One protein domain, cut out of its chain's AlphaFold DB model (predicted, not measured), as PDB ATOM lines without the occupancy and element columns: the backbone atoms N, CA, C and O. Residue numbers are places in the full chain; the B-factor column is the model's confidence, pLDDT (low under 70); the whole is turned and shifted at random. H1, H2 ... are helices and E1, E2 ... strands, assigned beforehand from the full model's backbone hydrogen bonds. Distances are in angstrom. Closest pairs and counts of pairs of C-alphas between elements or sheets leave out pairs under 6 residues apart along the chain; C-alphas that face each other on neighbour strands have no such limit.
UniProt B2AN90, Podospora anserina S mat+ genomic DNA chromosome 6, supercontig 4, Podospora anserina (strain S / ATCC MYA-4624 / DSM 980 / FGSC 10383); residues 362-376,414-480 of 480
ATOM      1  N   ALA A 362     161.200 135.342 123.962       86.56
ATOM      2  CA  ALA A 362     160.800 134.008 124.400       86.56
ATOM      3  C   ALA A 362     159.373 133.975 124.989       86.56
ATOM      4  O   ALA A 362     158.644 132.986 124.879       86.56
ATOM      5  N   TRP A 363     158.905 135.108 125.517       84.38
ATOM      6  CA  TRP A 363     157.530 135.295 125.977       84.38
ATOM      7  C   TRP A 363     156.492 135.114 124.861       84.38
ATOM      8  O   TRP A 363     155.361 134.729 125.148       84.38
ATOM      9  N   LYS A 364     156.837 135.356 123.585       84.50
ATOM     10  CA  LYS A 364     155.897 135.156 122.467       84.50
ATOM     11  C   LYS A 364     155.548 133.683 122.302       84.50
ATOM     12  O   LYS A 364     154.389 133.354 122.070       84.50
ATOM     13  N   VAL A 365     156.523 132.795 122.488       82.19
ATOM     14  CA  VAL A 365     156.306 131.343 122.455       82.19
ATOM     15  C   VAL A 365     155.408 130.922 123.620       82.19
ATOM     16  O   VAL A 365     154.434 130.199 123.423       82.19
ATOM     17  N   LEU A 366     155.658 131.471 124.813       81.44
ATOM     18  CA  LEU A 366     154.820 131.260 125.998       81.44
ATOM     19  C   LEU A 366     153.366 131.721 125.780       81.44
ATOM     20  O   LEU A 366     152.424 130.993 126.095       81.44
ATOM     21  N   ALA A 367     153.177 132.894 125.172       82.06
ATOM     22  CA  ALA A 367     151.867 133.433 124.823       82.06
ATOM     23  C   ALA A 367     151.118 132.530 123.830       82.06
ATOM     24  O   ALA A 367     149.917 132.282 123.970       82.06
ATOM     25  N   GLU A 368     151.819 132.001 122.827       82.12
ATOM     26  CA  GLU A 368     151.237 131.087 121.848       82.12
ATOM     27  C   GLU A 368     150.835 129.742 122.456       82.12
ATOM     28  O   GLU A 368     149.740 129.246 122.170       82.12
ATOM     29  N   GLU A 369     151.684 129.162 123.304       81.75
ATOM     30  CA  GLU A 369     151.380 127.940 124.055       81.75
ATOM     31  C   GLU A 369     150.145 128.138 124.948       81.75
ATOM     32  O   GLU A 369     149.229 127.304 124.953       81.75
ATOM     33  N   TYR A 370     150.065 129.282 125.633       80.94
ATOM     34  CA  TYR A 370     148.917 129.654 126.455       80.94
ATOM     35  C   TYR A 370     147.624 129.740 125.626       80.94
ATOM     36  O   TYR A 370     146.628 129.084 125.952       80.94
ATOM     37  N   LEU A 371     147.642 130.448 124.491       79.69
ATOM     38  CA  LEU A 371     146.491 130.552 123.584       79.69
ATOM     39  C   LEU A 371     146.042 129.187 123.041       79.69
ATOM     40  O   LEU A 371     144.842 128.928 122.912       79.69
ATOM     41  N   GLN A 372     146.983 128.294 122.723       80.12
ATOM     42  CA  GLN A 372     146.661 126.935 122.282       80.12
ATOM     43  C   GLN A 372     146.014 126.105 123.394       80.12
ATOM     44  O   GLN A 372     145.102 125.323 123.114       80.12
ATOM     45  N   SER A 373     146.444 126.279 124.646       77.94
ATOM     46  CA  SER A 373     145.849 125.582 125.789       77.94
ATOM     47  C   SER A 373     144.403 126.026 126.048       77.94
ATOM     48  O   SER A 373     143.530 125.166 126.175       77.94
ATOM     49  N   LYS A 374     144.104 127.334 125.977       75.31
ATOM     50  CA  LYS A 374     142.730 127.861 126.114       75.31
ATOM     51  C   LYS A 374     141.796 127.427 124.980       75.31
ATOM     52  O   LYS A 374     140.616 127.173 125.216       75.31
ATOM     53  N   LYS A 375     142.308 127.279 123.754       73.94
ATOM     54  CA  LYS A 375     141.519 126.749 122.621       73.94
ATOM     55  C   LYS A 375     141.144 125.273 122.783       73.94
ATOM     56  O   LYS A 375     140.139 124.847 122.226       73.94
ATOM     57  N   LYS A 376     141.942 124.485 123.510       63.56
ATOM     58  CA  LYS A 376     141.657 123.063 123.769       63.56
ATOM     59  C   LYS A 376     140.642 122.862 124.894       63.56
ATOM     60  O   LYS A 376     139.914 121.876 124.864       63.56
ATOM     61  N   TRP A 414     163.017 124.851 138.015       58.44
ATOM     62  CA  TRP A 414     162.323 126.122 138.243       58.44
ATOM     63  C   TRP A 414     161.117 126.280 137.309       58.44
ATOM     64  O   TRP A 414     161.229 126.053 136.106       58.44
ATOM     65  N   GLN A 415     159.957 126.634 137.876       62.09
ATOM     66  CA  GLN A 415     158.681 126.937 137.202       62.09
ATOM     67  C   GLN A 415     158.501 126.312 135.803       62.09
ATOM     68  O   GLN A 415     158.629 126.980 134.770       62.09
ATOM     69  N   ASN A 416     158.161 125.015 135.770       59.44
ATOM     70  CA  ASN A 416     157.943 124.255 134.535       59.44
ATOM     71  C   ASN A 416     157.118 125.055 133.507       59.44
ATOM     72  O   ASN A 416     155.966 125.400 133.771       59.44
ATOM     73  N   ARG A 417     157.694 125.261 132.310       63.50
ATOM     74  CA  ARG A 417     157.178 126.025 131.143       63.50
ATOM     75  C   ARG A 417     157.487 127.520 131.091       63.50
ATOM     76  O   ARG A 417     157.310 128.102 130.023       63.50
ATOM     77  N   ARG A 418     157.972 128.146 132.164       77.94
ATOM     78  CA  ARG A 418     158.406 129.553 132.115       77.94
ATOM     79  C   ARG A 418     159.858 129.705 131.667       77.94
ATOM     80  O   ARG A 418     160.270 130.810 131.338       77.94
ATOM     81  N   THR A 419     160.621 128.619 131.589       85.12
ATOM     82  CA  THR A 419     162.058 128.696 131.325       85.12
ATOM     83  C   THR A 419     162.481 128.203 129.954       85.12
ATOM     84  O   THR A 419     161.736 127.557 129.207       85.12
ATOM     85  N   LEU A 420     163.698 128.582 129.584       88.50
ATOM     86  CA  LEU A 420     164.359 128.201 128.349       88.50
ATOM     87  C   LEU A 420     165.838 127.947 128.636       88.50
ATOM     88  O   LEU A 420     166.523 128.817 129.161       88.50
ATOM     89  N   TRP A 421     166.350 126.787 128.235       90.81
ATOM     90  CA  TRP A 421     167.781 126.496 128.300       90.81
ATOM     91  C   TRP A 421     168.482 126.908 127.009       90.81
ATOM     92  O   TRP A 421     168.008 126.603 125.910       90.81
ATOM     93  N   LYS A 422     169.637 127.570 127.135       93.31
ATOM     94  CA  LYS A 422     170.529 127.884 126.008       93.31
ATOM     95  C   LYS A 422     171.988 127.667 126.367       93.31
ATOM     96  O   LYS A 422     172.383 127.804 127.525       93.31
ATOM     97  N   ARG A 423     172.801 127.363 125.353       92.88
ATOM     98  CA  ARG A 423     174.255 127.249 125.503       92.88
ATOM     99  C   ARG A 423     174.932 128.598 125.290       92.88
ATOM    100  O   ARG A 423     175.025 129.089 124.163       92.88
ATOM    101  N   VAL A 424     175.465 129.159 126.368       92.62
ATOM    102  CA  VAL A 424     176.170 130.447 126.383       92.62
ATOM    103  C   VAL A 424     177.684 130.204 126.415       92.62
ATOM    104  O   VAL A 424     178.136 129.304 127.126       92.62
ATOM    105  N   PRO A 425     178.498 130.955 125.648       92.00
ATOM    106  CA  PRO A 425     179.954 130.874 125.745       92.00
ATOM    107  C   PRO A 425     180.456 131.206 127.152       92.00
ATOM    108  O   PRO A 425     180.012 132.186 127.744       92.00
ATOM    109  N   VAL A 426     181.411 130.418 127.661       88.69
ATOM    110  CA  VAL A 426     182.020 130.637 128.992       88.69
ATOM    111  C   VAL A 426     182.746 131.980 129.059       88.69
ATOM    112  O   VAL A 426     182.743 132.644 130.087       88.69
ATOM    113  N   SER A 427     183.369 132.383 127.955       86.94
ATOM    114  CA  SER A 427     183.996 133.691 127.805       86.94
ATOM    115  C   SER A 427     183.826 134.198 126.376       86.94
ATOM    116  O   SER A 427     183.424 133.451 125.477       86.94
ATOM    117  N   ARG A 428     184.150 135.477 126.152       84.81
ATOM    118  CA  ARG A 428     183.933 136.166 124.872       84.81
ATOM    119  C   ARG A 428     184.450 135.436 123.634       84.81
ATOM    120  O   ARG A 428     183.798 135.447 122.594       84.81
ATOM    121  N   ASP A 429     185.627 134.831 123.742       82.75
ATOM    122  CA  ASP A 429     186.324 134.204 122.618       82.75
ATOM    123  C   ASP A 429     186.560 132.699 122.830       82.75
ATOM    124  O   ASP A 429     187.373 132.102 122.127       82.75
ATOM    125  N   SER A 430     185.861 132.087 123.793       84.50
ATOM    126  CA  SER A 430     185.909 130.642 124.018       84.50
ATOM    127  C   SER A 430     184.943 129.901 123.094       84.50
ATOM    128  O   SER A 430     183.808 130.326 122.874       84.50
ATOM    129  N   GLU A 431     185.388 128.752 122.587       85.38
ATOM    130  CA  GLU A 431     184.527 127.785 121.896       85.38
ATOM    131  C   GLU A 431     183.698 126.952 122.888       85.38
ATOM    132  O   GLU A 431     182.670 126.375 122.525       85.38
ATOM    133  N   GLU A 432     184.123 126.902 124.154       90.88
ATOM    134  CA  GLU A 432     183.419 126.184 125.209       90.88
ATOM    135  C   GLU A 432     182.147 126.931 125.611       90.88
ATOM    136  O   GLU A 432     182.154 128.135 125.891       90.88
ATOM    137  N   ARG A 433     181.036 126.191 125.662       92.88
ATOM    138  CA  ARG A 433     179.720 126.713 126.034       92.88
ATOM    139  C   ARG A 433     179.108 125.911 127.166       92.88
ATOM    140  O   ARG A 433     179.112 124.678 127.113       92.88
ATOM    141  N   VAL A 434     178.510 126.624 128.111       92.75
ATOM    142  CA  VAL A 434     177.800 126.087 129.275       92.75
ATOM    143  C   VAL A 434     176.303 126.337 129.155       92.75
ATOM    144  O   VAL A 434     175.864 127.265 128.477       92.75
ATOM    145  N   TRP A 435     175.516 125.478 129.790       93.19
ATOM    146  CA  TRP A 435     174.073 125.652 129.875       93.19
ATOM    147  C   TRP A 435     173.729 126.780 130.845       93.19
ATOM    148  O   TRP A 435     174.233 126.801 131.965       93.19
ATOM    149  N   ALA A 436     172.853 127.682 130.414       91.38
ATOM    150  CA  ALA A 436     172.224 128.686 131.259       91.38
ATOM    151  C   ALA A 436     170.702 128.622 131.080       91.38
ATOM    152  O   ALA A 436     170.212 128.462 129.955       91.38
ATOM    153  N   GLU A 437     169.974 128.719 132.192       91.31
ATOM    154  CA  GLU A 437     168.513 128.771 132.213       91.31
ATOM    155  C   GLU A 437     168.058 130.232 132.168       91.31
ATOM    156  O   GLU A 437     168.605 131.084 132.867       91.31
ATOM    157  N   PHE A 438     167.078 130.523 131.319       91.44
ATOM    158  CA  PHE A 438     166.524 131.855 131.101       91.44
ATOM    159  C   PHE A 438     165.049 131.885 131.483       91.44
ATOM    160  O   PHE A 438     164.311 130.955 131.149       91.44
ATOM    161  N   ASP A 439     164.593 132.983 132.085       88.62
ATOM    162  CA  ASP A 439     163.162 133.271 132.222       88.62
ATOM    163  C   ASP A 439     162.628 133.757 130.865       88.62
ATOM    164  O   ASP A 439     163.131 134.725 130.289       88.62
ATOM    165  N   ARG A 440     161.598 133.098 130.322       86.75
ATOM    166  CA  ARG A 440     160.998 133.472 129.033       86.75
ATOM    167  C   ARG A 440     160.352 134.863 129.063       86.75
ATOM    168  O   ARG A 440     160.213 135.471 128.006       86.75
ATOM    169  N   THR A 441     159.946 135.365 130.231       84.06
ATOM    170  CA  THR A 441     159.221 136.643 130.377       84.06
ATOM    171  C   THR A 441     160.144 137.861 130.297       84.06
ATOM    172  O   THR A 441     159.844 138.810 129.565       84.06
ATOM    173  N   THR A 442     161.278 137.810 130.999       83.88
ATOM    174  CA  THR A 442     162.324 138.848 131.020       83.88
ATOM    175  C   THR A 442     163.363 138.634 129.915       83.88
ATOM    176  O   THR A 442     163.965 139.583 129.409       83.88
ATOM    177  N   GLY A 443     163.587 137.376 129.532       87.56
ATOM    178  CA  GLY A 443     164.684 136.959 128.671       87.56
ATOM    179  C   GLY A 443     166.046 136.947 129.369       87.56
ATOM    180  O   GLY A 443     167.052 136.812 128.681       87.56
ATOM    181  N   THR A 444     166.129 137.117 130.687       89.69
ATOM    182  CA  THR A 444     167.400 137.155 131.437       89.69
ATOM    183  C   THR A 444     167.772 135.785 131.997       89.69
ATOM    184  O   THR A 444     166.914 134.911 132.118       89.69
ATOM    185  N   ILE A 445     169.055 135.592 132.328       88.56
ATOM    186  CA  ILE A 445     169.511 134.394 133.048       88.56
ATOM    187  C   ILE A 445     168.887 134.363 134.443       88.56
ATOM    188  O   ILE A 445     168.858 135.388 135.119       88.56
ATOM    189  N   ILE A 446     168.461 133.172 134.858       85.44
ATOM    190  CA  ILE A 446     168.029 132.873 136.222       85.44
ATOM    191  C   ILE A 446     169.274 132.566 137.054       85.44
ATOM    192  O   ILE A 446     170.016 131.620 136.765       85.44
ATOM    193  N   LEU A 447     169.527 133.385 138.070       81.00
ATOM    194  CA  LEU A 447     170.665 133.205 138.971       81.00
ATOM    195  C   LEU A 447     170.328 132.191 140.068       81.00
ATOM    196  O   LEU A 447     169.175 132.057 140.464       81.00
ATOM    197  N   SER A 448     171.341 131.504 140.605       71.88
ATOM    198  CA  SER A 448     171.155 130.481 141.650       71.88
ATOM    199  C   SER A 448     170.374 130.989 142.870       71.88
ATOM    200  O   SER A 448     169.608 130.238 143.459       71.88
ATOM    201  N   GLU A 449     170.527 132.269 143.216       67.62
ATOM    202  CA  GLU A 449     169.831 132.925 144.333       67.62
ATOM    203  C   GLU A 449     168.305 132.993 144.127       67.62
ATOM    204  O   GLU A 449     167.545 132.978 145.093       67.62
ATOM    205  N   GLU A 450     167.831 133.015 142.877       65.25
ATOM    206  CA  GLU A 450     166.400 133.060 142.545       65.25
ATOM    207  C   GLU A 450     165.704 131.703 142.733       65.25
ATOM    208  O   GLU A 450     164.488 131.663 142.913       65.25
ATOM    209  N   TYR A 451     166.458 130.595 142.751       64.06
ATOM    210  CA  TYR A 451     165.928 129.258 143.057       64.06
ATOM    211  C   TYR A 451     165.598 129.079 144.539       64.06
ATOM    212  O   TYR A 451     164.837 128.185 144.896       64.06
ATOM    213  N   GLU A 452     166.192 129.895 145.411       60.09
ATOM    214  CA  GLU A 452     166.044 129.779 146.863       60.09
ATOM    215  C   GLU A 452     164.881 130.624 147.408       60.09
ATOM    216  O   GLU A 452     164.656 130.639 148.619       60.09
ATOM    217  N   ASN A 453     164.134 131.322 146.540       63.38
ATOM    218  CA  ASN A 453     163.032 132.194 146.935       63.38
ATOM    219  C   ASN A 453     161.657 131.500 146.774       63.38
ATOM    220  O   ASN A 453     161.095 131.511 145.679       63.38
ATOM    221  N   PRO A 454     161.070 130.939 147.852       55.38
ATOM    222  CA  PRO A 454     159.827 130.160 147.787       55.38
ATOM    223  C   PRO A 454     158.580 130.993 147.454       55.38
ATOM    224  O   PRO A 454     157.574 130.443 147.010       55.38
ATOM    225  N   ASP A 455     158.624 132.318 147.631       58.09
ATOM    226  CA  ASP A 455     157.514 133.209 147.254       58.09
ATOM    227  C   ASP A 455     157.418 133.391 145.728       58.09
ATOM    228  O   ASP A 455     156.389 133.820 145.203       58.09
ATOM    229  N   MET A 456     158.481 133.023 145.003       56.81
ATOM    230  CA  MET A 456     158.544 133.031 143.547       56.81
ATOM    231  C   MET A 456     158.171 131.672 142.947       56.81
ATOM    232  O   MET A 456     158.402 131.502 141.766       56.81
ATOM    233  N   ASP A 457     157.599 130.703 143.671       54.12
ATOM    234  CA  ASP A 457     157.229 129.386 143.104       54.12
ATOM    235  C   ASP A 457     155.809 129.332 142.505       54.12
ATOM    236  O   ASP A 457     155.486 128.444 141.709       54.12
ATOM    237  N   THR A 458     154.948 130.298 142.831       58.62
ATOM    238  CA  THR A 458     153.605 130.431 142.247       58.62
ATOM    239  C   THR A 458     153.633 131.328 141.015       58.62
ATOM    240  O   THR A 458     153.598 132.548 141.122       58.62
ATOM    241  N   TYR A 459     153.683 130.717 139.832       65.44
ATOM    242  CA  TYR A 459     153.494 131.405 138.556       65.44
ATOM    243  C   TYR A 459     152.089 131.163 138.018       65.44
ATOM    244  O   TYR A 459     151.749 130.031 137.666       65.44
ATOM    245  N   ASP A 460     151.299 132.232 137.918       70.31
ATOM    246  CA  ASP A 460     150.047 132.224 137.170       70.31
ATOM    247  C   ASP A 460     150.239 132.938 135.814       70.31
ATOM    248  O   ASP A 460     150.368 134.163 135.766       70.31
ATOM    249  N   PRO A 461     150.239 132.205 134.681       68.25
ATOM    250  CA  PRO A 461     150.307 132.805 133.351       68.25
ATOM    251  C   PRO A 461     149.193 133.823 133.071       68.25
ATOM    252  O   PRO A 461     149.342 134.633 132.154       68.25
ATOM    253  N   GLU A 462     148.067 133.771 133.797       70.25
ATOM    254  CA  GLU A 462     146.965 134.724 133.641       70.25
ATOM    255  C   GLU A 462     147.338 136.145 134.097       70.25
ATOM    256  O   GLU A 462     146.789 137.104 133.557       70.25
ATOM    257  N   GLU A 463     148.317 136.303 134.994       71.06
ATOM    258  CA  GLU A 463     148.799 137.616 135.455       71.06
ATOM    259  C   GLU A 463     149.527 138.402 134.355       71.06
ATOM    260  O   GLU A 463     149.523 139.632 134.352       71.06
ATOM    261  N   LEU A 464     150.116 137.705 133.380       70.94
ATOM    262  CA  LEU A 464     150.787 138.325 132.233       70.94
ATOM    263  C   LEU A 464     149.820 138.678 131.094       70.94
ATOM    264  O   LEU A 464     150.232 139.251 130.082       70.94
ATOM    265  N   VAL A 465     148.539 138.317 131.225       76.44
ATOM    266  CA  VAL A 465     147.506 138.631 130.239       76.44
ATOM    267  C   VAL A 465     146.956 140.020 130.515       76.44
ATOM    268  O   VAL A 465     146.322 140.286 131.532       76.44
ATOM    269  N   CYS A 466     147.136 140.919 129.556       77.00
ATOM    270  CA  CYS A 466     146.608 142.267 129.645       77.00
ATOM    271  C   CYS A 466     145.073 142.248 129.719       77.00
ATOM    272  O   CYS A 466     144.397 141.757 128.813       77.00
ATOM    273  N   HIS A 467     144.506 142.855 130.766       75.81
ATOM    274  CA  HIS A 467     143.052 142.961 130.939       75.81
ATOM    275  C   HIS A 467     142.352 143.732 129.806       75.81
ATOM    276  O   HIS A 467     141.156 143.542 129.591       75.81
ATOM    277  N   HIS A 468     143.075 144.595 129.082       74.12
ATOM    278  CA  HIS A 468     142.503 145.415 128.015       74.12
ATOM    279  C   HIS A 468     142.368 144.660 126.688       74.12
ATOM    280  O   HIS A 468     141.307 144.692 126.069       74.12
ATOM    281  N   CYS A 469     143.421 143.965 126.253       76.88
ATOM    282  CA  CYS A 469     143.448 143.283 124.955       76.88
ATOM    283  C   CYS A 469     143.334 141.753 125.059       76.88
ATOM    284  O   CYS A 469     143.279 141.080 124.032       76.88
ATOM    285  N   GLN A 470     143.306 141.197 126.277       71.56
ATOM    286  CA  GLN A 470     143.253 139.758 126.564       71.56
ATOM    287  C   GLN A 470     144.398 138.945 125.932       71.56
ATOM    288  O   GLN A 470     144.274 137.735 125.730       71.56
ATOM    289  N   MET A 471     145.523 139.596 125.629       71.62
ATOM    290  CA  MET A 471     146.742 138.963 125.129       71.62
ATOM    291  C   MET A 471     147.852 139.054 126.172       71.62
ATOM    292  O   MET A 471     147.908 140.004 126.950       71.62
ATOM    293  N   MET A 472     148.738 138.060 126.174       74.19
ATOM    294  CA  MET A 472     149.952 138.102 126.982       74.19
ATOM    295  C   MET A 472     150.934 139.110 126.377       74.19
ATOM    296  O   MET A 472     151.133 139.121 125.160       74.19
ATOM    297  N   HIS A 473     151.533 139.946 127.219       69.56
ATOM    298  CA  HIS A 473     152.587 140.890 126.847       69.56
ATOM    299  C   HIS A 473     153.797 140.662 127.747       69.56
ATOM    300  O   HIS A 473     153.632 140.273 128.904       69.56
ATOM    301  N   SER A 474     155.010 140.903 127.244       68.25
ATOM    302  CA  SER A 474     156.140 141.029 128.163       68.25
ATOM    303  C   SER A 474     156.014 142.360 128.909       68.25
ATOM    304  O   SER A 474     155.809 143.385 128.258       68.25
ATOM    305  N   PRO A 475     156.176 142.381 130.243       62.59
ATOM    306  CA  PRO A 475     156.275 143.624 131.000       62.59
ATOM    307  C   PRO A 475     157.559 144.420 130.700       62.59
ATOM    308  O   PRO A 475     157.710 145.526 131.208       62.59
ATOM    309  N   TYR A 476     158.483 143.853 129.912       61.44
ATOM    310  CA  TYR A 476     159.847 144.351 129.713       61.44
ATOM    311  C   TYR A 476     160.223 144.598 128.245       61.44
ATOM    312  O   TYR A 476     161.344 145.028 127.976       61.44
ATOM    313  N   ASP A 477     159.332 144.313 127.290       59.94
ATOM    314  CA  ASP A 477     159.546 144.696 125.892       59.94
ATOM    315  C   ASP A 477     158.800 146.002 125.595       59.94
ATOM    316  O   ASP A 477     157.579 146.017 125.447       59.94
ATOM    317  N   ASP A 478     159.566 147.079 125.421       44.50
ATOM    318  CA  ASP A 478     159.105 148.395 124.950       44.50
ATOM    319  C   ASP A 478     158.770 148.408 123.438       44.50
ATOM    320  O   ASP A 478     158.768 149.457 122.802       44.50
ATOM    321  N   ASP A 479     158.499 147.255 122.815       42.00
ATOM    322  CA  ASP A 479     158.144 147.141 121.385       42.00
ATOM    323  C   ASP A 479     156.693 147.631 121.094       42.00
ATOM    324  O   ASP A 479     156.072 147.197 120.116       42.00
ATOM    325  N   TYR A 480     156.159 148.537 121.929       34.22
ATOM    326  CA  TYR A 480     154.840 149.179 121.809       34.22
ATOM    327  C   TYR A 480     154.918 150.651 121.407       34.22
ATOM    328  O   TYR A 480     155.586 151.438 122.114       34.22
TER     329      TYR A 480
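This is residues 362 to 376 and 414 to 480 of the 480 residues of an uncharacterized protein of Podospora anserina (strain S / ATCC MYA-4624 / DSM 980 / FGSC 10383) (UniProt B2AN90). This is a loose, elongated model with a twisted-looking strand hairpin, E1 and E2, at one end and the helix H1 at the other, and looping chain strung between them. From the hairpin the chain loops out through the short helix H2, away from both H1 and the strands, and comes back to the short helix H3 near H1; at that same end lies the unnamed stretch from residue 465 to residue 480. The printed part has 82 residues, with three named helices and two named strands in the order H1, E1, E2, H2, H3, and the two strands make an antiparallel sheet in the order E1 - E2. The class is mixed, helices and strands, with under half of the residues, 38 of the 82, in named elements. The whole is loose, with a radius of gyration of the C-alphas of 15.0 A, and only just elongated, with spans of 45 by 30 by 27 A.

Begin at C-alpha 362, at (160.800, 134.008, 124.400). From there H1, residues 362 to 376, runs 22.1 A from first to last C-alpha and ends at C-alpha 376, at (141.657, 123.063, 123.769). The print then jumps to residue 414. Look next for E1, residues 419 to 425, which begins at C-alpha 419, at (162.058, 128.696, 131.325), and is 18.9 A long. E2, residues 433 to 439, is also 18.9 A long. Further on you meet H2, residues 448 to 452, with 7.3 A between its first and last C-alphas. The last named element is H3, residues 461 to 464, 5.7 A long, which ends at C-alpha 464, at (150.787, 138.325, 132.233).

Start with E1 and E2, an antiparallel hairpin with 149 degrees between the N-to-C directions of its strands. C-alphas 421 and 437 face each other at 4.6 A. Look at N 420 and O 438, 2.9 A apart, and at N 436 and O 422, also 2.9 A apart: both pairs are within hydrogen-bond range. Now go from the hairpin to the beginning of H1: the closest C-alphas of H1 and E1 are those of Ala 362 and Leu 420, 7.9 A apart, while the centres of the two elements are 20.8 A apart. H1 and E2 are apart, but only just, with 8.2 A at the closest. H1 and H3 are close but not clearly touching; their closest C-alphas, those of Tyr 370 and Pro 461, are 7.7 A apart. H2 touches no helix, and it is apart from H1, from E1 and from H3. H3 is apart from both E1 and E2. In the backbone of H1, every O i to N i+4 pair is within hydrogen-bond range; H2 has 0 of 1 such pairs within range but 2 of 2 of its O i to N i+3 pairs, and H3 is too short for an O i to N i+4 pair.

The two C-alphas farthest apart, those of Lys 376 and Asp 429, are 46.0 A apart. Residues 377 to 413 are not printed, and across this cut C-alphas 376 and 414 are 25.4 A apart; the link from H1 to E1 runs across it. Of the links that are printed whole, E1 to E2, E2 to H2 and H2 to H3 are short. After H3, follow residues 465 to 480, 16 residues with no named element, to C-alpha 480 at (154.840, 149.179, 121.809), in the chain's last residue. The mean pLDDT of the printed part is 75.8. Look in the B-factor column for the 25 residues under 70: residue 376, residues 414 to 417, residues 449 to 459, residue 461 and residues 473 to 480.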